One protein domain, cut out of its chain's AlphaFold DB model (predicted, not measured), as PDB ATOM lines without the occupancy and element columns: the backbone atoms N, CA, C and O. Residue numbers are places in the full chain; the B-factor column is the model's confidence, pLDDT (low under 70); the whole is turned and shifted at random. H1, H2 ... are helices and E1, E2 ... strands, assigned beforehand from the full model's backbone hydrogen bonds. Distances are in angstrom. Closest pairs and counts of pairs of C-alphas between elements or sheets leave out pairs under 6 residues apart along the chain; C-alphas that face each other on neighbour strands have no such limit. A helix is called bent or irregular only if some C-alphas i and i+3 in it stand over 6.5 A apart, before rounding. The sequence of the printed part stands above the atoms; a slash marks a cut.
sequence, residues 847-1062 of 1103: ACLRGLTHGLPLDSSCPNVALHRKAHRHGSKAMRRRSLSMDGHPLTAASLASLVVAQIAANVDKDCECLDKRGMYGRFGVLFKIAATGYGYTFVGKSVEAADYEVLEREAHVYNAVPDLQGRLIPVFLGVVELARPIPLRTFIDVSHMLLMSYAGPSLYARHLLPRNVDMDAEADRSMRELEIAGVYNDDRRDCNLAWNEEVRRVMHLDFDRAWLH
ATOM      1  N   ALA A 847       9.796 -21.152  92.299       93.38
ATOM      2  CA  ALA A 847       9.608 -22.389  91.542       93.38
ATOM      3  C   ALA A 847       8.313 -22.388  90.703       93.38
ATOM      4  O   ALA A 847       8.343 -22.726  89.517       93.38
ATOM      5  N   CYS A 848       7.183 -21.949  91.273       94.69
ATOM      6  CA  CYS A 848       5.900 -21.874  90.567       94.69
ATOM      7  C   CYS A 848       5.916 -20.847  89.424       94.69
ATOM      8  O   CYS A 848       5.423 -21.117  88.329       94.69
ATOM      9  N   LEU A 849       6.499 -19.668  89.643       95.62
ATOM     10  CA  LEU A 849       6.562 -18.633  88.610       95.62
ATOM     11  C   LEU A 849       7.577 -18.983  87.507       95.62
ATOM     12  O   LEU A 849       7.311 -18.703  86.338       95.62
ATOM     13  N   ARG A 850       8.673 -19.685  87.833       93.81
ATOM     14  CA  ARG A 850       9.608 -20.248  86.839       93.81
ATOM     15  C   ARG A 850       8.959 -21.372  86.023       93.81
ATOM     16  O   ARG A 850       9.189 -21.470  84.818       93.81
ATOM     17  N   GLY A 851       8.092 -22.175  86.644       91.44
ATOM     18  CA  GLY A 851       7.282 -23.177  85.947       91.44
ATOM     19  C   GLY A 851       6.309 -22.567  84.937       91.44
ATOM     20  O   GLY A 851       6.209 -23.061  83.812       91.44
ATOM     21  N   LEU A 852       5.687 -21.432  85.273       91.88
ATOM     22  CA  LEU A 852       4.794 -20.687  84.379       91.88
ATOM     23  C   LEU A 852       5.502 -20.141  83.123       91.88
ATOM     24  O   LEU A 852       4.879 -20.065  82.059       91.88
ATOM     25  N   THR A 853       6.771 -19.739  83.235       90.38
ATOM     26  CA  THR A 853       7.559 -19.217  82.104       90.38
ATOM     27  C   THR A 853       8.167 -20.327  81.248       90.38
ATOM     28  O   THR A 853       8.170 -20.203  80.027       90.38
ATOM     29  N   HIS A 854       8.612 -21.430  81.860       87.94
ATOM     30  CA  HIS A 854       9.320 -22.523  81.174       87.94
ATOM     31  C   HIS A 854       8.431 -23.731  80.807       87.94
ATOM     32  O   HIS A 854       8.901 -24.665  80.161       87.94
ATOM     33  N   GLY A 855       7.152 -23.739  81.197       85.75
ATOM     34  CA  GLY A 855       6.217 -24.838  80.915       85.75
ATOM     35  C   GLY A 855       6.404 -26.080  81.798       85.75
ATOM     36  O   GLY A 855       6.007 -27.176  81.402       85.75
ATOM     37  N   LEU A 856       7.007 -25.920  82.979       88.81
ATOM     38  CA  LEU A 856       7.209 -26.998  83.957       88.81
ATOM     39  C   LEU A 856       5.913 -27.257  84.763       88.81
ATOM     40  O   LEU A 856       4.953 -26.492  84.647       88.81
ATOM     41  N   PRO A 857       5.838 -28.322  85.583       88.81
ATOM     42  CA  PRO A 857       4.714 -28.530  86.493       88.81
ATOM     43  C   PRO A 857       4.598 -27.449  87.580       88.81
ATOM     44  O   PRO A 857       5.585 -26.842  87.992       88.81
ATOM     45  N   LEU A 858       3.379 -27.285  88.093       91.12
ATOM     46  CA  LEU A 858       3.046 -26.494  89.272       91.12
ATOM     47  C   LEU A 858       3.810 -27.002  90.500       91.12
ATOM     48  O   LEU A 858       3.645 -28.154  90.905       91.12
ATOM     49  N   ASP A 859       4.556 -26.112  91.150       92.69
ATOM     50  CA  ASP A 859       5.138 -26.379  92.466       92.69
ATOM     51  C   ASP A 859       4.038 -26.651  93.513       92.69
ATOM     52  O   ASP A 859       3.105 -25.863  93.697       92.69
ATOM     53  N   SER A 860       4.164 -27.779  94.214       91.00
ATOM     54  CA  SER A 860       3.276 -28.197  95.304       91.00
ATOM     55  C   SER A 860       3.380 -27.327  96.557       91.00
ATOM     56  O   SER A 860       2.443 -27.318  97.352       91.00
ATOM     57  N   SER A 861       4.498 -26.619  96.723       92.44
ATOM     58  CA  SER A 861       4.818 -25.753  97.865       92.44
ATOM     59  C   SER A 861       4.213 -24.351  97.717       92.44
ATOM     60  O   SER A 861       4.056 -23.638  98.706       92.44
ATOM     61  N   CYS A 862       3.825 -23.964  96.497       93.31
ATOM     62  CA  CYS A 862       3.183 -22.689  96.216       93.31
ATOM     63  C   CYS A 862       1.883 -22.552  97.028       93.31
ATOM     64  O   CYS A 862       0.950 -23.335  96.817       93.31
ATOM     65  N   PRO A 863       1.728 -21.519  97.878       93.00
ATOM     66  CA  PRO A 863       0.541 -21.377  98.723       93.00
ATOM     67  C   PRO A 863      -0.752 -21.194  97.908       93.00
ATOM     68  O   PRO A 863      -1.843 -21.519  98.370       93.00
ATOM     69  N   ASN A 864      -0.635 -20.744  96.653       93.25
ATOM     70  CA  ASN A 864      -1.751 -20.563  95.727       93.25
ATOM     71  C   ASN A 864      -2.002 -21.782  94.809       93.25
ATOM     72  O   ASN A 864      -2.907 -21.731  93.971       93.25
ATOM     73  N   VAL A 865      -1.278 -22.905  94.958       91.50
ATOM     74  CA  VAL A 865      -1.382 -24.081  94.059       91.50
ATOM     75  C   VAL A 865      -2.806 -24.641  93.954       91.50
ATOM     76  O   VAL A 865      -3.235 -25.079  92.883       91.50
ATOM     77  N   ALA A 866      -3.587 -24.573  95.035       87.88
ATOM     78  CA  ALA A 866      -4.990 -24.982  95.039       87.88
ATOM     79  C   ALA A 866      -5.864 -24.107  94.115       87.88
ATOM     80  O   ALA A 866      -6.774 -24.627  93.460       87.88
ATOM     81  N   LEU A 867      -5.563 -22.807  94.012       88.88
ATOM     82  CA  LEU A 867      -6.226 -21.866  93.105       88.88
ATOM     83  C   LEU A 867      -5.803 -22.122  91.654       88.88
ATOM     84  O   LEU A 867      -6.673 -22.235  90.791       88.88
ATOM     85  N   HIS A 868      -4.509 -22.339  91.394       89.81
ATOM     86  CA  HIS A 868      -4.009 -22.692  90.057       89.81
ATOM     87  C   HIS A 868      -4.660 -23.991  89.539       89.81
ATOM     88  O   HIS A 868      -5.244 -24.013  88.451       89.81
ATOM     89  N   ARG A 869      -4.681 -25.054  90.361       87.88
ATOM     90  CA  ARG A 869      -5.363 -26.331  90.061       87.88
ATOM     91  C   ARG A 869      -6.889 -26.187  89.950       87.88
ATOM     92  O   ARG A 869      -7.537 -26.989  89.275       87.88
ATOM     93  N   LYS A 870      -7.514 -25.205  90.612       84.94
ATOM     94  CA  LYS A 870      -8.947 -24.885  90.438       84.94
ATOM     95  C   LYS A 870      -9.187 -24.207  89.086       84.94
ATOM     96  O   LYS A 870     -10.044 -24.670  88.337       84.94
ATOM     97  N   ALA A 871      -8.396 -23.197  88.731       84.25
ATOM     98  CA  ALA A 871      -8.476 -22.531  87.433       84.25
ATOM     99  C   ALA A 871      -8.241 -23.510  86.267       84.25
ATOM    100  O   ALA A 871      -9.034 -23.533  85.328       84.25
ATOM    101  N   HIS A 872      -7.252 -24.408  86.368       77.88
ATOM    102  CA  HIS A 872      -7.015 -25.462  85.371       77.88
ATOM    103  C   HIS A 872      -8.239 -26.386  85.181       77.88
ATOM    104  O   HIS A 872      -8.655 -26.654  84.052       77.88
ATOM    105  N   ARG A 873      -8.903 -26.790  86.277       74.00
ATOM    106  CA  ARG A 873     -10.131 -27.615  86.245       74.00
ATOM    107  C   ARG A 873     -11.354 -26.915  85.647       74.00
ATOM    108  O   ARG A 873     -12.203 -27.596  85.071       74.00
ATOM    109  N   HIS A 874     -11.460 -25.593  85.765       69.56
ATOM    110  CA  HIS A 874     -12.564 -24.815  85.187       69.56
ATOM    111  C   HIS A 874     -12.246 -24.217  83.803       69.56
ATOM    112  O   HIS A 874     -13.166 -23.797  83.106       69.56
ATOM    113  N   GLY A 875     -10.984 -24.260  83.363       63.62
ATOM    114  CA  GLY A 875     -10.516 -23.748  82.073       63.62
ATOM    115  C   GLY A 875     -11.184 -24.364  80.836       63.62
ATOM    116  O   GLY A 875     -11.825 -25.419  80.896       63.62
ATOM    117  N   SER A 876     -11.028 -23.711  79.681       62.56
ATOM    118  CA  SER A 876     -11.673 -24.121  78.422       62.56
ATOM    119  C   SER A 876     -11.140 -25.458  77.873       62.56
ATOM    120  O   SER A 876     -10.052 -25.910  78.231       62.56
ATOM    121  N   LYS A 877     -11.870 -26.088  76.936       55.97
ATOM    122  CA  LYS A 877     -11.406 -27.317  76.251       55.97
ATOM    123  C   LYS A 877     -10.086 -27.133  75.478       55.97
ATOM    124  O   LYS A 877      -9.395 -28.119  75.253       55.97
ATOM    125  N   ALA A 878      -9.732 -25.906  75.086       57.00
ATOM    126  CA  ALA A 878      -8.437 -25.602  74.471       57.00
ATOM    127  C   ALA A 878      -7.315 -25.491  75.521       57.00
ATOM    128  O   ALA A 878      -6.219 -25.999  75.308       57.00
ATOM    129  N   MET A 879      -7.616 -24.900  76.683       56.59
ATOM    130  CA  MET A 879      -6.710 -24.790  77.836       56.59
ATOM    131  C   MET A 879      -6.264 -26.184  78.308       56.59
ATOM    132  O   MET A 879      -5.074 -26.484  78.346       56.59
ATOM    133  N   ARG A 880      -7.230 -27.094  78.508       57.69
ATOM    134  CA  ARG A 880      -7.008 -28.500  78.912       57.69
ATOM    135  C   ARG A 880      -6.374 -29.395  77.834       57.69
ATOM    136  O   ARG A 880      -6.209 -30.584  78.066       57.69
ATOM    137  N   ARG A 881      -6.075 -28.858  76.644       55.94
ATOM    138  CA  ARG A 881      -5.299 -29.540  75.589       55.94
ATOM    139  C   ARG A 881      -3.839 -29.082  75.527       55.94
ATOM    140  O   ARG A 881      -3.066 -29.713  74.819       55.94
ATOM    141  N   ARG A 882      -3.466 -27.997  76.222       58.12
ATOM    142  CA  ARG A 882      -2.076 -27.504  76.279       58.12
ATOM    143  C   ARG A 882      -1.255 -28.138  77.399       58.12
ATOM    144  O   ARG A 882      -0.063 -28.325  77.207       58.12
ATOM    145  N   SER A 883      -1.879 -28.502  78.520       54.03
ATOM    146  CA  SER A 883      -1.245 -29.363  79.521       54.03
ATOM    147  C   SER A 883      -1.628 -30.824  79.287       54.03
ATOM    148  O   SER A 883      -2.813 -31.141  79.180       54.03
ATOM    149  N   LEU A 884      -0.630 -31.710  79.260       52.56
ATOM    150  CA  LEU A 884      -0.824 -33.165  79.250       52.56
ATOM    151  C   LEU A 884      -1.042 -33.747  80.660       52.56
ATOM    152  O   LEU A 884      -1.429 -34.906  80.783       52.56
ATOM    153  N   SER A 885      -0.826 -32.959  81.720       63.03
ATOM    154  CA  SER A 885      -1.027 -33.369  83.116       63.03
ATOM    155  C   SER A 885      -2.027 -32.468  83.849       63.03
ATOM    156  O   SER A 885      -2.314 -31.337  83.445       63.03
ATOM    157  N   MET A 886      -2.549 -32.955  84.977       62.44
ATOM    158  CA  MET A 886      -3.406 -32.166  85.874       62.44
ATOM    159  C   MET A 886      -2.650 -31.086  86.661       62.44
ATOM    160  O   MET A 886      -3.293 -30.217  87.254       62.44
ATOM    161  N   ASP A 887      -1.317 -31.126  86.617       71.88
ATOM    162  CA  ASP A 887      -0.400 -30.258  87.355       71.88
ATOM    163  C   ASP A 887       0.318 -29.239  86.459       71.88
ATOM    164  O   ASP A 887       1.248 -28.584  86.906       71.88
ATOM    165  N   GLY A 888      -0.096 -29.067  85.202       81.31
ATOM    166  CA  GLY A 888       0.394 -27.975  84.358       81.31
ATOM    167  C   GLY A 888      -0.273 -26.629  84.661       81.31
ATOM    168  O   GLY A 888      -1.393 -26.555  85.176       81.31
ATOM    169  N   HIS A 889       0.408 -25.542  84.302       87.88
ATOM    170  CA  HIS A 889      -0.109 -24.187  84.478       87.88
ATOM    171  C   HIS A 889      -1.320 -23.903  83.562       87.88
ATOM    172  O   HIS A 889      -1.254 -24.152  82.357       87.88
ATOM    173  N   PRO A 890      -2.428 -23.320  84.073       86.38
ATOM    174  CA  PRO A 890      -3.566 -22.915  83.236       86.38
ATOM    175  C   PRO A 890      -3.266 -21.772  82.251       86.38
ATOM    176  O   PRO A 890      -3.952 -21.652  81.238       86.38
ATOM    177  N   LEU A 891      -2.280 -20.922  82.543       87.81
ATOM    178  CA  LEU A 891      -1.867 -19.788  81.710       87.81
ATOM    179  C   LEU A 891      -0.443 -20.016  81.188       87.81
ATOM    180  O   LEU A 891       0.278 -20.858  81.710       87.81
ATOM    181  N   THR A 892      -0.032 -19.224  80.200       88.88
ATOM    182  CA  THR A 892       1.387 -18.931  79.935       88.88
ATOM    183  C   THR A 892       1.721 -17.544  80.487       88.88
ATOM    184  O   THR A 892       0.803 -16.753  80.722       88.88
ATOM    185  N   ALA A 893       3.006 -17.205  80.630       88.50
ATOM    186  CA  ALA A 893       3.432 -15.856  81.022       88.50
ATOM    187  C   ALA A 893       2.796 -14.749  80.149       88.50
ATOM    188  O   ALA A 893       2.207 -13.810  80.678       88.50
ATOM    189  N   ALA A 894       2.764 -14.920  78.822       87.75
ATOM    190  CA  ALA A 894       2.102 -13.975  77.914       87.75
ATOM    191  C   ALA A 894       0.581 -13.849  78.161       87.75
ATOM    192  O   ALA A 894       0.038 -12.748  78.142       87.75
ATOM    193  N   SER A 895      -0.125 -14.955  78.437       89.12
ATOM    194  CA  SER A 895      -1.560 -14.899  78.776       89.12
ATOM    195  C   SER A 895      -1.827 -14.311  80.166       89.12
ATOM    196  O   SER A 895      -2.887 -13.726  80.375       89.12
ATOM    197  N   LEU A 896      -0.882 -14.440  81.104       92.88
ATOM    198  CA  LEU A 896      -0.920 -13.745  82.391       92.88
ATOM    199  C   LEU A 896      -0.726 -12.233  82.197       92.88
ATOM    200  O   LEU A 896      -1.525 -11.455  82.707       92.88
ATOM    201  N   ALA A 897       0.265 -11.823  81.406       92.62
ATOM    202  CA  ALA A 897       0.539 -10.425  81.082       92.62
ATOM    203  C   ALA A 897      -0.683  -9.721  80.458       92.62
ATOM    204  O   ALA A 897      -1.122  -8.683  80.957       92.62
ATOM    205  N   SER A 898      -1.317 -10.320  79.440       91.00
ATOM    206  CA  SER A 898      -2.551  -9.770  78.847       91.00
ATOM    207  C   SER A 898      -3.723  -9.698  79.836       91.00
ATOM    208  O   SER A 898      -4.535  -8.776  79.759       91.00
ATOM    209  N   LEU A 899      -3.821 -10.651  80.771       91.06
ATOM    210  CA  LEU A 899      -4.850 -10.645  81.813       91.06
ATOM    211  C   LEU A 899      -4.640  -9.496  82.810       91.06
ATOM    212  O   LEU A 899      -5.616  -8.840  83.160       91.06
ATOM    213  N   VAL A 900      -3.397  -9.221  83.224       91.69
ATOM    214  CA  VAL A 900      -3.058  -8.100  84.123       91.69
ATOM    215  C   VAL A 900      -3.460  -6.763  83.506       91.69
ATOM    216  O   VAL A 900      -4.149  -5.978  84.153       91.69
ATOM    217  N   VAL A 901      -3.111  -6.528  82.235       93.19
ATOM    218  CA  VAL A 901      -3.481  -5.289  81.526       93.19
ATOM    219  C   VAL A 901      -5.005  -5.125  81.457       93.19
ATOM    220  O   VAL A 901      -5.520  -4.045  81.742       93.19
ATOM    221  N   ALA A 902      -5.742  -6.194  81.140       88.94
ATOM    222  CA  ALA A 902      -7.204  -6.166  81.091       88.94
ATOM    223  C   ALA A 902      -7.860  -5.977  82.476       88.94
ATOM    224  O   ALA A 902      -8.880  -5.296  82.582       88.94
ATOM    225  N   GLN A 903      -7.276  -6.557  83.530       90.94
ATOM    226  CA  GLN A 903      -7.723  -6.421  84.918       90.94
ATOM    227  C   GLN A 903      -7.569  -4.971  85.396       90.94
ATOM    228  O   GLN A 903      -8.567  -4.345  85.750       90.94
ATOM    229  N   ILE A 904      -6.354  -4.415  85.305       90.12
ATOM    230  CA  ILE A 904      -6.030  -3.037  85.710       90.12
ATOM    231  C   ILE A 904      -6.864  -2.015  84.925       90.12
ATOM    232  O   ILE A 904      -7.408  -1.080  85.507       90.12
ATOM    233  N   ALA A 905      -7.021  -2.202  83.608       87.62
ATOM    234  CA  ALA A 905      -7.797  -1.284  82.775       87.62
ATOM    235  C   ALA A 905      -9.285  -1.209  83.175       87.62
ATOM    236  O   ALA A 905      -9.904  -0.157  82.982       87.62
ATOM    237  N   ALA A 906      -9.834  -2.303  83.725       85.94
ATOM    238  CA  ALA A 906     -11.209  -2.405  84.209       85.94
ATOM    239  C   ALA A 906     -11.379  -1.899  85.655       85.94
ATOM    240  O   ALA A 906     -12.333  -1.169  85.919       85.94
ATOM    241  N   ASN A 907     -10.475  -2.265  86.571       83.88
ATOM    242  CA  ASN A 907     -10.345  -1.668  87.903       83.88
ATOM    243  C   ASN A 907      -8.909  -1.870  88.432       83.88
ATOM    244  O   ASN A 907      -8.457  -3.004  88.585       83.88
ATOM    245  N   VAL A 908      -8.221  -0.770  88.743       85.69
ATOM    246  CA  VAL A 908      -6.825  -0.746  89.210       85.69
ATOM    247  C   VAL A 908      -6.648  -1.160  90.677       85.69
ATOM    248  O   VAL A 908      -5.588  -1.669  91.025       85.69
ATOM    249  N   ASP A 909      -7.664  -0.994  91.530       84.25
ATOM    250  CA  ASP A 909      -7.599  -1.397  92.946       84.25
ATOM    251  C   ASP A 909      -8.014  -2.870  93.152       84.25
ATOM    252  O   ASP A 909      -7.795  -3.462  94.212       84.25
ATOM    253  N   LYS A 910      -8.619  -3.502  92.134       84.44
ATOM    254  CA  LYS A 910      -9.117  -4.874  92.243       84.44
ATOM    255  C   LYS A 910      -7.998  -5.899  92.075       84.44
ATOM    256  O   LYS A 910      -7.400  -6.028  91.004       84.44
ATOM    257  N   ASP A 911      -7.799  -6.703  93.122       86.69
ATOM    258  CA  ASP A 911      -6.736  -7.713  93.200       86.69
ATOM    259  C   ASP A 911      -5.334  -7.107  92.898       86.69
ATOM    260  O   ASP A 911      -4.403  -7.819  92.530       86.69
ATOM    261  N   CYS A 912      -5.166  -5.789  93.075       89.25
ATOM    262  CA  CYS A 912      -3.953  -5.024  92.786       89.25
ATOM    263  C   CYS A 912      -3.759  -3.913  93.846       89.25
ATOM    264  O   CYS A 912      -4.704  -3.226  94.216       89.25
ATOM    265  N   GLU A 913      -2.546  -3.762  94.390       87.81
ATOM    266  CA  GLU A 913      -2.206  -2.813  95.465       87.81
ATOM    267  C   GLU A 913      -0.949  -2.018  95.102       87.81
ATOM    268  O   GLU A 913       0.111  -2.613  94.916       87.81
ATOM    269  N   CYS A 914      -1.038  -0.684  95.076       86.44
ATOM    270  CA  CYS A 914       0.146   0.178  95.073       86.44
ATOM    271  C   CYS A 914       0.857   0.089  96.436       86.44
ATOM    272  O   CYS A 914       0.213   0.175  97.488       86.44
ATOM    273  N   LEU A 915       2.178  -0.091  96.421       80.38
ATOM    274  CA  LEU A 915       3.001  -0.271  97.620       80.38
ATOM    275  C   LEU A 915       3.759   1.015  98.021       80.38
ATOM    276  O   LEU A 915       4.647   0.970  98.872       80.38
ATOM    277  N   ASP A 916       3.369   2.167  97.461       72.12
ATOM    278  CA  ASP A 916       3.893   3.506  97.779       72.12
ATOM    279  C   ASP A 916       3.878   3.818  99.286       72.12
ATOM    280  O   ASP A 916       4.903   4.191  99.857       72.12
ATOM    281  N   LYS A 917       2.750   3.557  99.953       65.44
ATOM    282  CA  LYS A 917       2.540   3.675 101.408       65.44
ATOM    283  C   LYS A 917       3.475   2.812 102.272       65.44
ATOM    284  O   LYS A 917       3.551   3.040 103.472       65.44
ATOM    285  N   ARG A 918       4.158   1.823 101.674       67.44
ATOM    286  CA  ARG A 918       5.153   0.937 102.316       67.44
ATOM    287  C   ARG A 918       6.596   1.279 101.906       67.44
ATOM    288  O   ARG A 918       7.493   0.463 102.082       67.44
ATOM    289  N   GLY A 919       6.819   2.425 101.255       64.62
ATOM    290  CA  GLY A 919       8.137   2.831 100.754       64.62
ATOM    291  C   GLY A 919       8.673   2.030  99.570       64.62
ATOM    292  O   GLY A 919       9.839   2.174  99.222       64.62
ATOM    293  N   MET A 920       7.851   1.198  98.928       72.06
ATOM    294  CA  MET A 920       8.292   0.323  97.839       72.06
ATOM    295  C   MET A 920       8.242   1.054  96.488       72.06
ATOM    296  O   MET A 920       7.471   0.716  95.589       72.06
ATOM    297  N   TYR A 921       9.075   2.085  96.364       69.75
ATOM    298  CA  TYR A 921       9.344   2.845  95.144       69.75
ATOM    299  C   TYR A 921      10.859   3.014  94.946       69.75
ATOM    300  O   TYR A 921      11.643   2.747  95.849       69.75
ATOM    301  N   GLY A 922      11.270   3.441  93.752       65.38
ATOM    302  CA  GLY A 922      12.674   3.619  93.383       65.38
ATOM    303  C   GLY A 922      12.872   4.684  92.305       65.38
ATOM    304  O   GLY A 922      11.964   5.461  92.001       65.38
ATOM    305  N   ARG A 923      14.061   4.685  91.692       67.19
ATOM    306  CA  ARG A 923      14.600   5.783  90.863       67.19
ATOM    307  C   ARG A 923      13.764   6.212  89.659       67.19
ATOM    308  O   ARG A 923      13.888   7.342  89.191       67.19
ATOM    309  N   PHE A 924      12.918   5.317  89.165       71.50
ATOM    310  CA  PHE A 924      12.118   5.524  87.958       71.50
ATOM    311  C   PHE A 924      10.675   5.003  88.087       71.50
ATOM    312  O   PHE A 924       9.918   5.058  87.125       71.50
ATOM    313  N   GLY A 925      10.268   4.484  89.255       75.00
ATOM    314  CA  GLY A 925       8.986   3.785  89.366       75.00
ATOM    315  C   GLY A 925       8.569   3.344  90.769       75.00
ATOM    316  O   GLY A 925       9.260   3.583  91.755       75.00
ATOM    317  N   VAL A 926       7.415   2.680  90.839       84.50
ATOM    318  CA  VAL A 926       6.785   2.158  92.066       84.50
ATOM    319  C   VAL A 926       6.455   0.672  91.917       84.50
ATOM    320  O   VAL A 926       6.235   0.196  90.801       84.50
ATOM    321  N   LEU A 927       6.427  -0.071  93.026       88.31
ATOM    322  CA  LEU A 927       6.000  -1.467  93.043       88.31
ATOM    323  C   LEU A 927       4.495  -1.599  93.317       88.31
ATOM    324  O   LEU A 927       3.930  -0.955  94.203       88.31
ATOM    325  N   PHE A 928       3.870  -2.513  92.587       91.69
ATOM    326  CA  PHE A 928       2.515  -2.999  92.800       91.69
ATOM    327  C   PHE A 928       2.548  -4.469  93.219       91.69
ATOM    328  O   PHE A 928       3.259  -5.272  92.613       91.69
ATOM    329  N   LYS A 929       1.729  -4.851  94.202       92.94
ATOM    330  CA  LYS A 929       1.379  -6.255  94.454       92.94
ATOM    331  C   LYS A 929       0.168  -6.604  93.602       92.94
ATOM    332  O   LYS A 929      -0.865  -5.950  93.717       92.94
ATOM    333  N   ILE A 930       0.270  -7.645  92.782       94.31
ATOM    334  CA  ILE A 930      -0.775  -8.031  91.827       94.31
ATOM    335  C   ILE A 930      -1.148  -9.489  92.063       94.31
ATOM    336  O   ILE A 930      -0.270 -10.348  92.112       94.31
ATOM    337  N   ALA A 931      -2.445  -9.770  92.168       93.38
ATOM    338  CA  ALA A 931      -3.015 -11.102  92.070       93.38
ATOM    339  C   ALA A 931      -3.880 -11.205  90.803       93.38
ATOM    340  O   ALA A 931      -4.753 -10.377  90.552       93.38
ATOM    341  N   ALA A 932      -3.660 -12.235  89.990       90.44
ATOM    342  CA  ALA A 932      -4.429 -12.461  88.772       90.44
ATOM    343  C   ALA A 932      -5.835 -12.986  89.106       90.44
ATOM    344  O   ALA A 932      -5.985 -14.152  89.511       90.44
ATOM    345  N   THR A 933      -6.862 -12.144  88.919       85.38
ATOM    346  CA  THR A 933      -8.259 -12.435  89.285       85.38
ATOM    347  C   THR A 933      -8.693 -13.808  88.757       85.38
ATOM    348  O   THR A 933      -8.702 -14.062  87.553       85.38
ATOM    349  N   GLY A 934      -9.082 -14.711  89.660       83.50
ATOM    350  CA  GLY A 934      -9.591 -16.049  89.324       83.50
ATOM    351  C   GLY A 934      -8.535 -17.129  89.032       83.50
ATOM    352  O   GLY A 934      -8.900 -18.303  88.990       83.50
ATOM    353  N   TYR A 935      -7.251 -16.775  88.900       88.44
ATOM    354  CA  TYR A 935      -6.143 -17.726  88.690       88.44
ATOM    355  C   TYR A 935      -5.208 -17.852  89.903       88.44
ATOM    356  O   TYR A 935      -4.551 -18.883  90.069       88.44
ATOM    357  N   GLY A 936      -5.163 -16.826  90.759       87.69
ATOM    358  CA  GLY A 936      -4.425 -16.838  92.027       87.69
ATOM    359  C   GLY A 936      -2.909 -16.668  91.904       87.69
ATOM    360  O   GLY A 936      -2.214 -16.801  92.905       87.69
ATOM    361  N   TYR A 937      -2.373 -16.391  90.709       93.75
ATOM    362  CA  TYR A 937      -0.967 -15.997  90.562       93.75
ATOM    363  C   TYR A 937      -0.752 -14.657  91.250       93.75
ATOM    364  O   TYR A 937      -1.400 -13.695  90.854       93.75
ATOM    365  N   THR A 938       0.130 -14.604  92.247       95.38
ATOM    366  CA  THR A 938       0.390 -13.392  93.034       95.38
ATOM    367  C   THR A 938       1.875 -13.046  92.988       95.38
ATOM    368  O   THR A 938       2.714 -13.874  93.344       95.38
ATOM    369  N   PHE A 939       2.199 -11.850  92.506       95.50
ATOM    370  CA  PHE A 939       3.544 -11.419  92.106       95.50
ATOM    371  C   PHE A 939       3.660  -9.881  92.178       95.50
ATOM    372  O   PHE A 939       2.754  -9.208  92.677       95.50
ATOM    373  N   VAL A 940       4.789  -9.330  91.731       94.19
ATOM    374  CA  VAL A 940       5.116  -7.897  91.765       94.19
ATOM    375  C   VAL A 940       5.089  -7.307  90.352       94.19
ATOM    376  O   VAL A 940       5.515  -7.950  89.393       94.19
ATOM    377  N   GLY A 941       4.619  -6.068  90.222       93.56
ATOM    378  CA  GLY A 941       4.801  -5.236  89.032       93.56
ATOM    379  C   GLY A 941       5.584  -3.967  89.368       93.56
ATOM    380  O   GLY A 941       5.133  -3.188  90.199       93.56
ATOM    381  N   LYS A 942       6.738  -3.736  88.735       92.12
ATOM    382  CA  LYS A 942       7.511  -2.483  88.828       92.12
ATOM    383  C   LYS A 942       7.074  -1.558  87.697       92.12
ATOM    384  O   LYS A 942       7.331  -1.870  86.537       92.12
ATOM    385  N   SER A 943       6.386  -0.462  88.008       89.62
ATOM    386  CA  SER A 943       5.792   0.431  87.001       89.62
ATOM    387  C   SER A 943       6.463   1.794  86.907       89.62
ATOM    388  O   SER A 943       6.731   2.407  87.941       89.62
ATOM    389  N   VAL A 944       6.641   2.280  85.678       88.94
ATOM    390  CA  VAL A 944       7.309   3.545  85.321       88.94
ATOM    391  C   VAL A 944       6.413   4.418  84.432       88.94
ATOM    392  O   VAL A 944       5.436   3.942  83.841       88.94
ATOM    393  N   GLU A 945       6.741   5.703  84.317       87.06
ATOM    394  CA  GLU A 945       6.120   6.601  83.335       87.06
ATOM    395  C   GLU A 945       6.666   6.385  81.912       87.06
ATOM    396  O   GLU A 945       7.716   5.777  81.710       87.06
ATOM    397  N   ALA A 946       5.962   6.899  80.898       85.06
ATOM    398  CA  ALA A 946       6.333   6.700  79.493       85.06
ATOM    399  C   ALA A 946       7.744   7.217  79.143       85.06
ATOM    400  O   ALA A 946       8.394   6.648  78.269       85.06
ATOM    401  N   ALA A 947       8.228   8.261  79.827       80.38
ATOM    402  CA  ALA A 947       9.545   8.853  79.587       80.38
ATOM    403  C   ALA A 947      10.727   7.976  80.049       80.38
ATOM    404  O   ALA A 947      11.851   8.180  79.588       80.38
ATOM    405  N   ASP A 948      10.482   6.998  80.929       83.56
ATOM    406  CA  ASP A 948      11.504   6.103  81.485       83.56
ATOM    407  C   ASP A 948      11.282   4.626  81.098       83.56
ATOM    408  O   ASP A 948      11.894   3.729  81.679       83.56
ATOM    409  N   TYR A 949      10.474   4.347  80.061       88.31
ATOM    410  CA  TYR A 949      10.289   2.994  79.508       88.31
ATOM    411  C   TYR A 949      11.624   2.289  79.186       88.31
ATOM    412  O   TYR A 949      11.792   1.117  79.521       88.31
ATOM    413  N   GLU A 950      12.606   3.014  78.629       85.69
ATOM    414  CA  GLU A 950      13.945   2.475  78.335       85.69
ATOM    415  C   GLU A 950      14.629   1.827  79.553       85.69
ATOM    416  O   GLU A 950      15.495   0.967  79.401       85.69
ATOM    417  N   VAL A 951      14.292   2.266  80.771       85.19
ATOM    418  CA  VAL A 951      14.856   1.714  82.005       85.19
ATOM    419  C   VAL A 951      14.349   0.292  82.228       85.19
ATOM    420  O   VAL A 951      15.153  -0.604  82.482       85.19
ATOM    421  N   LEU A 952      13.039   0.066  82.069       88.25
ATOM    422  CA  LEU A 952      12.465  -1.281  82.135       88.25
ATOM    423  C   LEU A 952      12.939  -2.157  80.973       88.25
ATOM    424  O   LEU A 952      13.079  -3.361  81.154       88.25
ATOM    425  N   GLU A 953      13.198  -1.578  79.799       88.69
ATOM    426  CA  GLU A 953      13.726  -2.319  78.650       88.69
ATOM    427  C   GLU A 953      15.175  -2.787  78.883       88.69
ATOM    428  O   GLU A 953      15.486  -3.956  78.640       88.69
ATOM    429  N   ARG A 954      16.044  -1.930  79.446       86.81
ATOM    430  CA  ARG A 954      17.407  -2.309  79.871       86.81
ATOM    431  C   ARG A 954      17.394  -3.366  80.979       86.81
ATOM    432  O   ARG A 954      18.075  -4.382  80.856       86.81
ATOM    433  N   GLU A 955      16.576  -3.182  82.012       90.56
ATOM    434  CA  GLU A 955      16.421  -4.161  83.098       90.56
ATOM    435  C   GLU A 955      15.881  -5.508  82.580       90.56
ATOM    436  O   GLU A 955      16.414  -6.568  82.911       90.56
ATOM    437  N   ALA A 956      14.876  -5.489  81.697       90.81
ATOM    438  CA  ALA A 956      14.365  -6.690  81.041       90.81
ATOM    439  C   ALA A 956      15.427  -7.377  80.168       90.81
ATOM    440  O   ALA A 956      15.445  -8.606  80.096       90.81
ATOM    441  N   HIS A 957      16.329  -6.632  79.521       90.12
ATOM    442  CA  HIS A 957      17.435  -7.220  78.764       90.12
ATOM    443  C   HIS A 957      18.368  -8.042  79.672       90.12
ATOM    444  O   HIS A 957      18.712  -9.171  79.319       90.12
ATOM    445  N   VAL A 958      18.691  -7.539  80.871       89.62
ATOM    446  CA  VAL A 958      19.473  -8.284  81.877       89.62
ATOM    447  C   VAL A 958      18.735  -9.554  82.309       89.62
ATOM    448  O   VAL A 958      19.309 -10.640  82.229       89.62
ATOM    449  N   TYR A 959      17.448  -9.468  82.673       92.19
ATOM    450  CA  TYR A 959      16.657 -10.655  83.037       92.19
ATOM    451  C   TYR A 959      16.641 -11.727  81.934       92.19
ATOM    452  O   TYR A 959      16.783 -12.915  82.233       92.19
ATOM    453  N   ASN A 960      16.478 -11.330  80.666       90.69
ATOM    454  CA  ASN A 960      16.443 -12.259  79.532       90.69
ATOM    455  C   ASN A 960      17.814 -12.887  79.210       90.69
ATOM    456  O   ASN A 960      17.849 -13.971  78.630       90.69
ATOM    457  N   ALA A 961      18.925 -12.250  79.590       89.19
ATOM    458  CA  ALA A 961      20.270 -12.775  79.357       89.19
ATOM    459  C   ALA A 961      20.677 -13.901  80.329       89.19
ATOM    460  O   ALA A 961      21.511 -14.732  79.971       89.19
ATOM    461  N   VAL A 962      20.088 -13.962  81.534       90.69
ATOM    462  CA  VAL A 962      20.454 -14.936  82.589       90.69
ATOM    463  C   VAL A 962      19.265 -15.765  83.134       90.69
ATOM    464  O   VAL A 962      18.980 -15.751  84.337       90.69
ATOM    465  N   PRO A 963      18.571 -16.558  82.289       89.56
ATOM    466  CA  PRO A 963      17.401 -17.359  82.692       89.56
ATOM    467  C   PRO A 963      17.695 -18.451  83.745       89.56
ATOM    468  O   PRO A 963      16.787 -18.902  84.449       89.56
ATOM    469  N   ASP A 964      18.957 -18.859  83.903       89.50
ATOM    470  CA  ASP A 964      19.392 -19.832  84.920       89.50
ATOM    471  C   ASP A 964      19.625 -19.229  86.315       89.50
ATOM    472  O   ASP A 964      19.770 -19.960  87.298       89.50
ATOM    473  N   LEU A 965      19.623 -17.897  86.431       93.06
ATOM    474  CA  LEU A 965      19.708 -17.190  87.716       93.06
ATOM    475  C   LEU A 965      18.333 -16.756  88.241       93.06
ATOM    476  O   LEU A 965      18.185 -16.496  89.441       93.06
ATOM    477  N   GLN A 966      17.333 -16.702  87.358       94.31
ATOM    478  CA  GLN A 966      15.951 -16.380  87.700       94.31
ATOM    479  C   GLN A 966      15.349 -17.419  88.651       94.31
ATOM    480  O   GLN A 966      15.374 -18.623  88.387       94.31
ATOM    481  N   GLY A 967      14.785 -16.938  89.755       92.25
ATOM    482  CA  GLY A 967      14.293 -17.770  90.849       92.25
ATOM    483  C   GLY A 967      15.394 -18.352  91.738       92.25
ATOM    484  O   GLY A 967      15.116 -19.279  92.489       92.25
ATOM    485  N   ARG A 968      16.633 -17.838  91.657       92.88
ATOM    486  CA  ARG A 968      17.780 -18.299  92.462       92.88
ATOM    487  C   ARG A 968      18.613 -17.155  93.042       92.88
ATOM    488  O   ARG A 968      18.834 -17.131  94.246       92.88
ATOM    489  N   LEU A 969      19.066 -16.231  92.193       92.75
ATOM    490  CA  LEU A 969      19.809 -15.017  92.579       92.75
ATOM    491  C   LEU A 969      19.081 -13.729  92.184       92.75
ATOM    492  O   LEU A 969      19.382 -12.671  92.725       92.75
ATOM    493  N   ILE A 970      18.138 -13.811  91.247       94.50
ATOM    494  CA  ILE A 970      17.307 -12.693  90.790       94.50
ATOM    495  C   ILE A 970      15.846 -13.167  90.681       94.50
ATOM    496  O   ILE A 970      15.617 -14.376  90.552       94.50
ATOM    497  N   PRO A 971      14.852 -12.263  90.705       96.06
ATOM    498  CA  PRO A 971      13.451 -12.596  90.451       96.06
ATOM    499  C   PRO A 971      13.210 -13.379  89.150       96.06
ATOM    500  O   PRO A 971      13.921 -13.212  88.160       96.06
ATOM    501  N   VAL A 972      12.147 -14.185  89.112       96.12
ATOM    502  CA  VAL A 972      11.589 -14.675  87.843       96.12
ATOM    503  C   VAL A 972      10.881 -13.530  87.127       96.12
ATOM    504  O   VAL A 972       9.913 -12.977  87.651       96.12
ATOM    505  N   PHE A 973      11.333 -13.218  85.917       95.62
ATOM    506  CA  PHE A 973      10.746 -12.227  85.019       95.62
ATOM    507  C   PHE A 973       9.575 -12.839  84.239       95.62
ATOM    508  O   PHE A 973       9.685 -13.918  83.660       95.62
ATOM    509  N   LEU A 974       8.437 -12.144  84.228       94.69
ATOM    510  CA  LEU A 974       7.180 -12.588  83.613       94.69
ATOM    511  C   LEU A 974       6.831 -11.803  82.333       94.69
ATOM    512  O   LEU A 974       5.876 -12.165  81.643       94.69
ATOM    513  N   GLY A 975       7.597 -10.753  82.014       92.81
ATOM    514  CA  GLY A 975       7.409  -9.869  80.859       92.81
ATOM    515  C   GLY A 975       7.284  -8.390  81.243       92.81
ATOM    516  O   GLY A 975       7.039  -8.055  82.401       92.81
ATOM    517  N   VAL A 976       7.418  -7.500  80.257       94.19
ATOM    518  CA  VAL A 976       7.026  -6.082  80.366       94.19
ATOM    519  C   VAL A 976       5.677  -5.895  79.669       94.19
ATOM    520  O   VAL A 976       5.415  -6.535  78.649       94.19
ATOM    521  N   VAL A 977       4.816  -5.038  80.218       94.12
ATOM    522  CA  VAL A 977       3.524  -4.662  79.627       94.12
ATOM    523  C   VAL A 977       3.371  -3.148  79.519       94.12
ATOM    524  O   VAL A 977       3.728  -2.409  80.437       94.12
ATOM    525  N   GLU A 978       2.775  -2.698  78.418       94.06
ATOM    526  CA  GLU A 978       2.125  -1.389  78.332       94.06
ATOM    527  C   GLU A 978       0.728  -1.497  78.968       94.06
ATOM    528  O   GLU A 978      -0.030  -2.438  78.707       94.06
ATOM    529  N   LEU A 979       0.384  -0.549  79.835       91.94
ATOM    530  CA  LEU A 979      -0.928  -0.464  80.462       91.94
ATOM    531  C   LEU A 979      -1.886   0.261  79.512       91.94
ATOM    532  O   LEU A 979      -1.660   1.413  79.152       91.94
ATOM    533  N   ALA A 980      -3.010  -0.375  79.170       87.56
ATOM    534  CA  ALA A 980      -3.993   0.168  78.222       87.56
ATOM    535  C   ALA A 980      -4.577   1.544  78.621       87.56
ATOM    536  O   ALA A 980      -5.217   2.204  77.802       87.56
ATOM    537  N   ARG A 981      -4.387   1.962  79.881       83.56
ATOM    538  CA  ARG A 981      -4.570   3.325  80.396       83.56
ATOM    539  C   ARG A 981      -3.511   3.563  81.490       83.56
ATOM    540  O   ARG A 981      -3.323   2.646  82.292       83.56
ATOM    541  N   PRO A 982      -2.862   4.739  81.573       87.31
ATOM    542  CA  PRO A 982      -1.955   5.049  82.679       87.31
ATOM    543  C   PRO A 982      -2.664   5.032  84.041       87.31
ATOM    544  O   PRO A 982      -3.832   5.414  84.137       87.31
ATOM    545  N   ILE A 983      -1.951   4.625  85.094       88.06
ATOM    546  CA  ILE A 983      -2.429   4.666  86.480       88.06
ATOM    547  C   ILE A 983      -2.023   6.011  87.102       88.06
ATOM    548  O   ILE A 983      -0.824   6.276  87.211       88.06
ATOM    549  N   PRO A 984      -2.976   6.841  87.566       85.94
ATOM    550  CA  PRO A 984      -2.660   8.078  88.269       85.94
ATOM    551  C   PRO A 984      -2.222   7.780  89.708       85.94
ATOM    552  O   PRO A 984      -3.053   7.466  90.563       85.94
ATOM    553  N   LEU A 985      -0.924   7.884  89.997       83.50
ATOM    554  CA  LEU A 985      -0.410   7.731  91.359       83.50
ATOM    555  C   LEU A 985      -0.769   8.946  92.227       83.50
ATOM    556  O   LEU A 985      -0.898  10.070  91.736       83.50
ATOM    557  N   ARG A 986      -0.815   8.746  93.553       79.44
ATOM    558  CA  ARG A 986      -1.004   9.835  94.539       79.44
ATOM    559  C   ARG A 986       0.095  10.897  94.471       79.44
ATOM    560  O   ARG A 986      -0.099  12.028  94.898       79.44
ATOM    561  N   THR A 987       1.245  10.529  93.917       72.38
ATOM    562  CA  THR A 987       2.413  11.380  93.667       72.38
ATOM    563  C   THR A 987       2.260  12.252  92.414       72.38
ATOM    564  O   THR A 987       3.204  12.954  92.060       72.38
ATOM    565  N   PHE A 988       1.084  12.231  91.768       77.94
ATOM    566  CA  PHE A 988       0.726  12.936  90.525       77.94
ATOM    567  C   PHE A 988       1.489  12.469  89.268       77.94
ATOM    568  O   PHE A 988       1.328  13.067  88.207       77.94
ATOM    569  N   ILE A 989       2.261  11.384  89.368       78.19
ATOM    570  CA  ILE A 989       2.891  10.703  88.230       78.19
ATOM    571  C   ILE A 989       1.886   9.702  87.642       78.19
ATOM    572  O   ILE A 989       1.311   8.896  88.377       78.19
ATOM    573  N   ASP A 990       1.693   9.728  86.324       84.69
ATOM    574  CA  ASP A 990       0.808   8.800  85.610       84.69
ATOM    575  C   ASP A 990       1.651   7.664  84.987       84.69
ATOM    576  O   ASP A 990       2.215   7.813  83.902       84.69
ATOM    577  N   VAL A 991       1.768   6.520  85.677       88.44
ATOM    578  CA  VAL A 991       2.604   5.385  85.222       88.44
ATOM    579  C   VAL A 991       1.904   4.558  84.144       88.44
ATOM    580  O   VAL A 991       0.716   4.257  84.258       88.44
ATOM    581  N   SER A 992       2.627   4.174  83.092       90.88
ATOM    582  CA  SER A 992       2.056   3.572  81.874       90.88
ATOM    583  C   SER A 992       2.703   2.260  81.433       90.88
ATOM    584  O   SER A 992       2.089   1.525  80.666       90.88
ATOM    585  N   HIS A 993       3.892   1.923  81.934       93.81
ATOM    586  CA  HIS A 993       4.580   0.666  81.624       93.81
ATOM    587  C   HIS A 993       4.898  -0.089  82.909       93.81
ATOM    588  O   HIS A 993       5.110   0.534  83.948       93.81
ATOM    589  N   MET A 994       4.928  -1.422  82.858       94.62
ATOM    590  CA  MET A 994       5.139  -2.254  84.042       94.62
ATOM    591  C   MET A 994       5.919  -3.537  83.728       94.62
ATOM    592  O   MET A 994       5.519  -4.325  82.875       94.62
ATOM    593  N   LEU A 995       7.011  -3.768  84.456       94.44
ATOM    594  CA  LEU A 995       7.786  -5.009  84.443       94.44
ATOM    595  C   LEU A 995       7.223  -5.959  85.503       94.44
ATOM    596  O   LEU A 995       7.162  -5.620  86.684       94.44
ATOM    597  N   LEU A 996       6.787  -7.143  85.079       95.88
ATOM    598  CA  LEU A 996       6.166  -8.152  85.932       95.88
ATOM    599  C   LEU A 996       7.219  -9.166  86.392       95.88
ATOM    600  O   LEU A 996       7.942  -9.727  85.569       95.88
ATOM    601  N   MET A 997       7.297  -9.431  87.698       95.38
ATOM    602  CA  MET A 997       8.272 -10.359  88.278       95.38
ATOM    603  C   MET A 997       7.811 -10.988  89.600       95.38
ATOM    604  O   MET A 997       6.933 -10.474  90.289       95.38
ATOM    605  N   SER A 998       8.412 -12.113  89.983       95.50
ATOM    606  CA  SER A 998       8.217 -12.746  91.298       95.50
ATOM    607  C   SER A 998       8.568 -11.823  92.472       95.50
ATOM    608  O   SER A 998       9.464 -10.990  92.351       95.50
ATOM    609  N   TYR A 999       7.972 -12.048  93.646       94.00
ATOM    610  CA  TYR A 999       8.402 -11.372  94.872       94.00
ATOM    611  C   TYR A 999       9.716 -11.953  95.409       94.00
ATOM    612  O   TYR A 999       9.802 -13.144  95.703       94.00
ATOM    613  N   ALA A1000      10.731 -11.101  95.554       91.62
ATOM    614  CA  ALA A1000      12.050 -11.505  96.032       91.62
ATOM    615  C   ALA A1000      12.082 -11.810  97.538       91.62
ATOM    616  O   ALA A1000      12.749 -12.755  97.943       91.62
ATOM    617  N   GLY A1001      11.340 -11.061  98.356       88.81
ATOM    618  CA  GLY A1001      11.373 -11.156  99.818       88.81
ATOM    619  C   GLY A1001      11.446  -9.779 100.489       88.81
ATOM    620  O   GLY A1001      11.346  -8.760  99.796       88.81
ATOM    621  N   PRO A1002      11.590  -9.712 101.826       85.56
ATOM    622  CA  PRO A1002      11.930  -8.472 102.517       85.56
ATOM    623  C   PRO A1002      13.291  -7.938 102.043       85.56
ATOM    624  O   PRO A1002      14.247  -8.698 101.878       85.56
ATOM    625  N   SER A1003      13.372  -6.623 101.833       84.94
ATOM    626  CA  SER A1003      14.625  -5.940 101.496       84.94
ATOM    627  C   SER A1003      15.615  -6.000 102.663       84.94
ATOM    628  O   SER A1003      15.204  -5.934 103.824       84.94
ATOM    629  N   LEU A1004      16.917  -6.057 102.361       85.31
ATOM    630  CA  LEU A1004      17.977  -6.018 103.371       85.31
ATOM    631  C   LEU A1004      17.961  -4.726 104.199       85.31
ATOM    632  O   LEU A1004      18.385  -4.755 105.347       85.31
ATOM    633  N   TYR A1005      17.387  -3.628 103.692       77.69
ATOM    634  CA  TYR A1005      17.177  -2.407 104.479       77.69
ATOM    635  C   TYR A1005      16.286  -2.664 105.708       77.69
ATOM    636  O   TYR A1005      16.532  -2.140 106.796       77.69
ATOM    637  N   ALA A1006      15.273  -3.522 105.570       73.62
ATOM    638  CA  ALA A1006      14.363  -3.893 106.647       73.62
ATOM    639  C   ALA A1006      14.975  -4.989 107.542       73.62
ATOM    640  O   ALA A1006      14.361  -6.035 107.752       73.62
ATOM    641  N   ARG A1007      16.179  -4.755 108.102       77.19
ATOM    642  CA  ARG A1007      16.952  -5.752 108.885       77.19
ATOM    643  C   ARG A1007      16.179  -6.399 110.046       77.19
ATOM    644  O   ARG A1007      16.531  -7.493 110.476       77.19
ATOM    645  N   HIS A1008      15.101  -5.775 110.525       75.62
ATOM    646  CA  HIS A1008      14.216  -6.330 111.553       75.62
ATOM    647  C   HIS A1008      13.297  -7.475 111.062       75.62
ATOM    648  O   HIS A1008      12.835  -8.258 111.890       75.62
ATOM    649  N   LEU A1009      13.057  -7.600 109.749       74.50
ATOM    650  CA  LEU A1009      12.271  -8.676 109.116       74.50
ATOM    651  C   LEU A1009      13.121  -9.894 108.702       74.50
ATOM    652  O   LEU A1009      12.582 -10.861 108.163       74.50
ATOM    653  N   LEU A1010      14.442  -9.842 108.894       84.19
ATOM    654  CA  LEU A1010      15.386 -10.838 108.377       84.19
ATOM    655  C   LEU A1010      15.734 -11.912 109.430       84.19
ATOM    656  O   LEU A1010      15.715 -11.629 110.634       84.19
ATOM    657  N   PRO A1011      16.120 -13.137 109.016       85.62
ATOM    658  CA  PRO A1011      16.622 -14.153 109.938       85.62
ATOM    659  C   PRO A1011      17.898 -13.699 110.664       85.62
ATOM    660  O   PRO A1011      18.936 -13.479 110.045       85.62
ATOM    661  N   ARG A1012      17.850 -13.617 112.001       84.38
ATOM    662  CA  ARG A1012      18.985 -13.180 112.848       84.38
ATOM    663  C   ARG A1012      20.169 -14.158 112.893       84.38
ATOM    664  O   ARG A1012      21.183 -13.856 113.510       84.38
ATOM    665  N   ASN A1013      20.023 -15.344 112.308       87.19
ATOM    666  CA  ASN A1013      20.990 -16.445 112.336       87.19
ATOM    667  C   ASN A1013      21.732 -16.641 111.001       87.19
ATOM    668  O   ASN A1013      22.293 -17.711 110.768       87.19
ATOM    669  N   VAL A1014      21.688 -15.647 110.111       87.00
ATOM    670  CA  VAL A1014      22.361 -15.649 108.807       87.00
ATOM    671  C   VAL A1014      23.077 -14.312 108.629       87.00
ATOM    672  O   VAL A1014      22.487 -13.256 108.849       87.00
ATOM    673  N   ASP A1015      24.343 -14.360 108.219       89.81
ATOM    674  CA  ASP A1015      25.110 -13.173 107.842       89.81
ATOM    675  C   ASP A1015      24.625 -12.667 106.471       89.81
ATOM    676  O   ASP A1015      24.927 -13.243 105.421       89.81
ATOM    677  N   MET A1016      23.804 -11.615 106.504       90.81
ATOM    678  CA  MET A1016      23.216 -10.998 105.310       90.81
ATOM    679  C   MET A1016      24.274 -10.342 104.426       90.81
ATOM    680  O   MET A1016      24.156 -10.384 103.202       90.81
ATOM    681  N   ASP A1017      25.299  -9.751 105.037       88.50
ATOM    682  CA  ASP A1017      26.316  -8.986 104.327       88.50
ATOM    683  C   ASP A1017      27.262  -9.939 103.586       88.50
ATOM    684  O   ASP A1017      27.530  -9.713 102.404       88.50
ATOM    685  N   ALA A1018      27.657 -11.058 104.210       90.50
ATOM    686  CA  ALA A1018      28.460 -12.117 103.592       90.50
ATOM    687  C   ALA A1018      27.709 -12.927 102.512       90.50
ATOM    688  O   ALA A1018      28.314 -13.344 101.519       90.50
ATOM    689  N   GLU A1019      26.399 -13.156 102.663       93.81
ATOM    690  CA  GLU A1019      25.599 -13.845 101.637       93.81
ATOM    691  C   GLU A1019      25.246 -12.917 100.458       93.81
ATOM    692  O   GLU A1019      25.252 -13.378  99.317       93.81
ATOM    693  N   ALA A1020      25.049 -11.611 100.681       91.38
ATOM    694  CA  ALA A1020      24.964 -10.618  99.603       91.38
ATOM    695  C   ALA A1020      26.266 -10.557  98.783       91.38
ATOM    696  O   ALA A1020      26.242 -10.587  97.553       91.38
ATOM    697  N   ASP A1021      27.405 -10.553  99.479       90.94
ATOM    698  CA  ASP A1021      28.757 -10.668  98.922       90.94
ATOM    699  C   ASP A1021      28.914 -11.899  98.010       90.94
ATOM    700  O   ASP A1021      29.533 -11.853  96.945       90.94
ATOM    701  N   ARG A1022      28.342 -13.031  98.431       92.69
ATOM    702  CA  ARG A1022      28.390 -14.300  97.705       92.69
ATOM    703  C   ARG A1022      27.475 -14.305  96.482       92.69
ATOM    704  O   ARG A1022      27.914 -14.755  95.425       92.69
ATOM    705  N   SER A1023      26.230 -13.840  96.597       92.38
ATOM    706  CA  SER A1023      25.317 -13.795  95.449       92.38
ATOM    707  C   SER A1023      25.747 -12.763  94.404       92.38
ATOM    708  O   SER A1023      25.566 -13.018  93.217       92.38
ATOM    709  N   MET A1024      26.408 -11.676  94.821       89.56
ATOM    710  CA  MET A1024      27.079 -10.721  93.929       89.56
ATOM    711  C   MET A1024      28.181 -11.397  93.098       89.56
ATOM    712  O   MET A1024      28.112 -11.377  91.873       89.56
ATOM    713  N   ARG A1025      29.120 -12.108  93.738       89.81
ATOM    714  CA  ARG A1025      30.175 -12.855  93.023       89.81
ATOM    715  C   ARG A1025      29.629 -13.903  92.048       89.81
ATOM    716  O   ARG A1025      30.203 -14.121  90.986       89.81
ATOM    717  N   GLU A1026      28.509 -14.553  92.369       92.19
ATOM    718  CA  GLU A1026      27.856 -15.485  91.438       92.19
ATOM    719  C   GLU A1026      27.184 -14.792  90.231       92.19
ATOM    720  O   GLU A1026      27.044 -15.428  89.185       92.19
ATOM    721  N   LEU A1027      26.790 -13.515  90.340       90.00
ATOM    722  CA  LEU A1027      26.284 -12.705  89.220       90.00
ATOM    723  C   LEU A1027      27.421 -12.231  88.304       90.00
ATOM    724  O   LEU A1027      27.321 -12.382  87.085       90.00
ATOM    725  N   GLU A1028      28.529 -11.760  88.884       89.44
ATOM    726  CA  GLU A1028      29.739 -11.338  88.162       89.44
ATOM    727  C   GLU A1028      30.312 -12.482  87.304       89.44
ATOM    728  O   GLU A1028      30.613 -12.302  86.121       89.44
ATOM    729  N   ILE A1029      30.383 -13.693  87.877       88.12
ATOM    730  CA  ILE A1029      30.799 -14.929  87.184       88.12
ATOM    731  C   ILE A1029      29.864 -15.267  86.011       88.12
ATOM    732  O   ILE A1029      30.314 -15.794  84.994       88.12
ATOM    733  N   ALA A1030      28.573 -14.946  86.125       86.12
ATOM    734  CA  ALA A1030      27.593 -15.112  85.055       86.12
ATOM    735  C   ALA A1030      27.562 -13.935  84.053       86.12
ATOM    736  O   ALA A1030      26.721 -13.919  83.155       86.12
ATOM    737  N   GLY A1031      28.473 -12.965  84.183       87.06
ATOM    738  CA  GLY A1031      28.617 -11.829  83.272       87.06
ATOM    739  C   GLY A1031      27.709 -10.634  83.569       87.06
ATOM    740  O   GLY A1031      27.675  -9.714  82.750       87.06
ATOM    741  N   VAL A1032      26.994 -10.629  84.702       89.31
ATOM    742  CA  VAL A1032      26.123  -9.527  85.147       89.31
ATOM    743  C   VAL A1032      26.854  -8.696  86.196       89.31
ATOM    744  O   VAL A1032      27.113  -9.175  87.297       89.31
ATOM    745  N   TYR A1033      27.139  -7.438  85.873       85.25
ATOM    746  CA  TYR A1033      27.790  -6.491  86.777       85.25
ATOM    747  C   TYR A1033      26.786  -5.406  87.177       85.25
ATOM    748  O   TYR A1033      26.123  -4.830  86.313       85.25
ATOM    749  N   ASN A1034      26.647  -5.152  88.480       83.19
ATOM    750  CA  ASN A1034      25.779  -4.104  89.018       83.19
ATOM    751  C   ASN A1034      26.426  -3.453  90.249       83.19
ATOM    752  O   ASN A1034      26.336  -3.983  91.356       83.19
ATOM    753  N   ASP A1035      27.035  -2.286  90.052       75.62
ATOM    754  CA  ASP A1035      27.667  -1.498  91.120       75.62
ATOM    755  C   ASP A1035      26.654  -0.929  92.137       75.62
ATOM    756  O   ASP A1035      27.050  -0.422  93.188       75.62
ATOM    757  N   ASP A1036      25.342  -0.985  91.863       76.94
ATOM    758  CA  ASP A1036      24.310  -0.363  92.703       76.94
ATOM    759  C   ASP A1036      23.905  -1.218  93.923       76.94
ATOM    760  O   ASP A1036      22.736  -1.560  94.144       76.94
ATOM    761  N   ARG A1037      24.910  -1.566  94.737       74.75
ATOM    762  CA  ARG A1037      24.821  -2.385  95.959       74.75
ATOM    763  C   ARG A1037      24.206  -1.621  97.143       74.75
ATOM    764  O   ARG A1037      24.815  -1.482  98.203       74.75
ATOM    765  N   ARG A1038      22.986  -1.108  96.982       82.69
ATOM    766  CA  ARG A1038      22.193  -0.548  98.090       82.69
ATOM    767  C   ARG A1038      21.373  -1.649  98.767       82.69
ATOM    768  O   ARG A1038      20.747  -2.445  98.077       82.69
ATOM    769  N   ASP A1039      21.257  -1.629 100.097       80.31
ATOM    770  CA  ASP A1039      20.409  -2.566 100.865       80.31
ATOM    771  C   ASP A1039      18.927  -2.574 100.412       80.31
ATOM    772  O   ASP A1039      18.229  -3.570 100.593       80.31
ATOM    773  N   CYS A1040      18.440  -1.500  99.773       77.56
ATOM    774  CA  CYS A1040      17.110  -1.448  99.148       77.56
ATOM    775  C   CYS A1040      16.987  -2.278  97.852       77.56
ATOM    776  O   CYS A1040      15.893  -2.725  97.520       77.56
ATOM    777  N   ASN A1041      18.098  -2.506  97.144       86.44
ATOM    778  CA  ASN A1041      18.181  -3.282  95.901       86.44
ATOM    779  C   ASN A1041      18.471  -4.775  96.168       86.44
ATOM    780  O   ASN A1041      18.527  -5.582  95.243       86.44
ATOM    781  N   LEU A1042      18.654  -5.156  97.434       89.50
ATOM    782  CA  LEU A1042      18.906  -6.523  97.880       89.50
ATOM    783  C   LEU A1042      17.715  -7.013  98.710       89.50
ATOM    784  O   LEU A1042      17.174  -6.262  99.521       89.50
ATOM    785  N   ALA A1043      17.317  -8.275  98.547       90.81
ATOM    786  CA  ALA A1043      16.230  -8.882  99.318       90.81
ATOM    787  C   ALA A1043      16.548 -10.318  99.748       90.81
ATOM    788  O   ALA A1043      17.112 -11.097  98.982       90.81
ATOM    789  N   TRP A1044      16.154 -10.693 100.964       93.94
ATOM    790  CA  TRP A1044      16.322 -12.058 101.461       93.94
ATOM    791  C   TRP A1044      15.172 -12.952 100.989       93.94
ATOM    792  O   TRP A1044      14.020 -12.737 101.370       93.94
ATOM    793  N   ASN A1045      15.475 -13.986 100.202       94.19
ATOM    794  CA  ASN A1045      14.480 -14.963  99.776       94.19
ATOM    795  C   ASN A1045      14.541 -16.232 100.640       94.19
ATOM    796  O   ASN A1045      15.475 -17.021 100.518       94.19
ATOM    797  N   GLU A1046      13.519 -16.463 101.470       90.62
ATOM    798  CA  GLU A1046      13.457 -17.633 102.363       90.62
ATOM    799  C   GLU A1046      13.239 -18.966 101.615       90.62
ATOM    800  O   GLU A1046      13.698 -20.002 102.081       90.62
ATOM    801  N   GLU A1047      12.595 -18.963 100.440       90.81
ATOM    802  CA  GLU A1047      12.333 -20.186  99.655       90.81
ATOM    803  C   GLU A1047      13.631 -20.834  99.153       90.81
ATOM    804  O   GLU A1047      13.792 -22.049  99.265       90.81
ATOM    805  N   VAL A1048      14.575 -20.035  98.640       92.31
ATOM    806  CA  VAL A1048      15.895 -20.530  98.192       92.31
ATOM    807  C   VAL A1048      17.025 -20.284  99.195       92.31
ATOM    808  O   VAL A1048      18.138 -20.764  98.986       92.31
ATOM    809  N   ARG A1049      16.751 -19.542 100.276       92.62
ATOM    810  CA  ARG A1049      17.703 -19.124 101.321       92.62
ATOM    811  C   ARG A1049      18.949 -18.429 100.753       92.62
ATOM    812  O   ARG A1049      20.079 -18.765 101.105       92.62
ATOM    813  N   ARG A1050      18.724 -17.469  99.847       93.88
ATOM    814  CA  ARG A1050      19.744 -16.614  99.205       93.88
ATOM    815  C   ARG A1050      19.356 -15.139  99.329       93.88
ATOM    816  O   ARG A1050      18.168 -14.812  99.346       93.88
ATOM    817  N   VAL A1051      20.346 -14.247  99.297       94.12
ATOM    818  CA  VAL A1051      20.108 -12.832  98.972       94.12
ATOM    819  C   VAL A1051      19.913 -12.702  97.460       94.12
ATOM    820  O   VAL A1051      20.828 -13.005  96.691       94.12
ATOM    821  N   MET A1052      18.728 -12.257  97.045       94.56
ATOM    822  CA  MET A1052      18.402 -11.907  95.665       94.56
ATOM    823  C   MET A1052      18.709 -10.437  95.363       94.56
ATOM    824  O   MET A1052      18.522  -9.567  96.215       94.56
ATOM    825  N   HIS A1053      19.124 -10.172  94.124       91.81
ATOM    826  CA  HIS A1053      19.432  -8.839  93.597       91.81
ATOM    827  C   HIS A1053      18.281  -8.304  92.741       91.81
ATOM    828  O   HIS A1053      17.623  -9.064  92.026       91.81
ATOM    829  N   LEU A1054      18.050  -6.994  92.832       87.81
ATOM    830  CA  LEU A1054      16.952  -6.238  92.226       87.81
ATOM    831  C   LEU A1054      17.487  -4.940  91.596       87.81
ATOM    832  O   LEU A1054      18.617  -4.545  91.853       87.81
ATOM    833  N   ASP A1055      16.629  -4.258  90.834       83.31
ATOM    834  CA  ASP A1055      16.890  -2.953  90.203       83.31
ATOM    835  C   ASP A1055      18.151  -2.952  89.316       83.31
ATOM    836  O   ASP A1055      19.215  -2.443  89.664       83.31
ATOM    837  N   PHE A1056      18.022  -3.551  88.129       85.81
ATOM    838  CA  PHE A1056      19.102  -3.622  87.135       85.81
ATOM    839  C   PHE A1056      19.123  -2.394  86.197       85.81
ATOM    840  O   PHE A1056      19.508  -2.516  85.037       85.81
ATOM    841  N   ASP A1057      18.708  -1.209  86.674       74.94
ATOM    842  CA  ASP A1057      18.657   0.038  85.883       74.94
ATOM    843  C   ASP A1057      20.047   0.524  85.429       74.94
ATOM    844  O   ASP A1057      20.179   1.142  84.366       74.94
ATOM    845  N   ARG A1058      21.069   0.227  86.241       78.62
ATOM    846  CA  ARG A1058      22.491   0.555  86.045       78.62
ATOM    847  C   ARG A1058      23.365  -0.643  85.678       78.62
ATOM    848  O   ARG A1058      24.550  -0.451  85.426       78.62
ATOM    849  N   ALA A1059      22.816  -1.854  85.672       84.88
ATOM    850  CA  ALA A1059      23.598  -3.061  85.436       84.88
ATOM    851  C   ALA A1059      24.014  -3.196  83.964       84.88
ATOM    852  O   ALA A1059      23.292  -2.778  83.055       84.88
ATOM    853  N   TRP A1060      25.151  -3.844  83.717       85.25
ATOM    854  CA  TRP A1060      25.607  -4.170  82.368       85.25
ATOM    855  C   TRP A1060      26.030  -5.631  82.240       85.25
ATOM    856  O   TRP A1060      26.417  -6.301  83.199       85.25
ATOM    857  N   LEU A1061      25.960  -6.113  81.002       86.31
ATOM    858  CA  LEU A1061      26.422  -7.435  80.612       86.31
ATOM    859  C   LEU A1061      27.826  -7.325  80.013       86.31
ATOM    860  O   LEU A1061      28.122  -6.388  79.265       86.31
ATOM    861  N   HIS A1062      28.687  -8.296  80.294       78.00
ATOM    862  CA  HIS A1062      29.906  -8.515  79.516       78.00
ATOM    863  C   HIS A1062      29.780  -9.781  78.675       78.00
ATOM    864  O   HIS A1062      29.410 -10.844  79.169       78.00
TER     865      HIS A1062
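Overview. This is residues 847 to 1062 of the 1103 residues of the protein "FAD dependent oxidoreductase superfamily" of Grosmannia clavigera (strain kw1407 / UAMH 11150) (UniProt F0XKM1). A five-stranded sheet, curled like part of a barrel, wraps round helix H3, with the long helix H4 packed on its opposite face. Two outlying parts make the ends of the longest axis: at one end H2 and the loop of residues 875 to 892, at the other a small lobe in which H5 packs on the hairpin E6 and E7. The printed part has 216 residues with five named helices and seven named strands, in the order H1 H2 H3 E1 E2 E3 H4 E4 E5 H5 E6 E7; the large sheet runs E1 E2 E3 E5 E4, all antiparallel. The class is mixed, helices and strands, though under half of the residues, 107, are in named elements. The whole is compact, with a radius of gyration of the C-alphas of 17.3 A, and spans 50 by 40 by 36 A.

Along the chain. In the large sheet E1 is residues 912 to 914, E2 925 to 931, E3 938 to 944, E5 990 to 997, 20.7 A long, and E4 973 to 984, 24.5 A. H3 is residues 893 to 906, 20.1 A; H4 is 946 to 961, 23.9 A, and irregular, with C-alphas 947 and 950 7.8 A apart. H1 is residues 847 to 854, beginning at C-alpha 847 (9.608, -22.389, 91.542), and H2 is 865 to 874. H5 is residues 1016 to 1029, 20.0 A; E6 is 1042 to 1045, and E7 is 1050 to 1053, ending at C-alpha 1053 (19.432, -8.839, 93.597).

Arrangement. E1 E2 E3 form a meander, each strand the antiparallel neighbour of the one before; N 913 and O 929 are 2.8 A apart, N 928 and O 941 2.8 A. E3 pairs with E5 through N 942 and O 995, 2.8 A, and E5 with E4 through N 977 and O 994, 2.8 A. E4 bends by 89 degrees at residue 981, and the sheet, strongly twisted, curls round H3; the closest C-alphas of H3 and E4, Val 901 and Leu 979, are 5.6 A apart. H4, on the opposite face, has a height over the sheet of 9.0 A and runs along E5 at 3 degrees on the local plane. E3, H4, E4 are a split strand-helix-strand unit, E5 standing between its strands, with a right-handed crossover. H1 is on the sheet, its height 9.6 A; H2 is not on it. H5 and E7 come closest at the C-alphas of Ala 1020 and Val 1051, 5.4 A; N 1052 and O 1043 of the hairpin E6 and E7 are 2.8 A apart. Every O i to N i+4 pair is within hydrogen-bond range in H1, H2, H3 and H5; in H4, 9 of 12 are.

Size, cuts and confidence. The C-alphas farthest apart, those of Lys 877 and Ala 1018, are 50.7 A apart. The printed part has no cut; the links H2 to H3, H4 to E4, E5 to H5 and H5 to E6 are long. The mean pLDDT of the printed part is 85.6; residues 874 to 886, 917 to 919 and 921 to 923 are under 70.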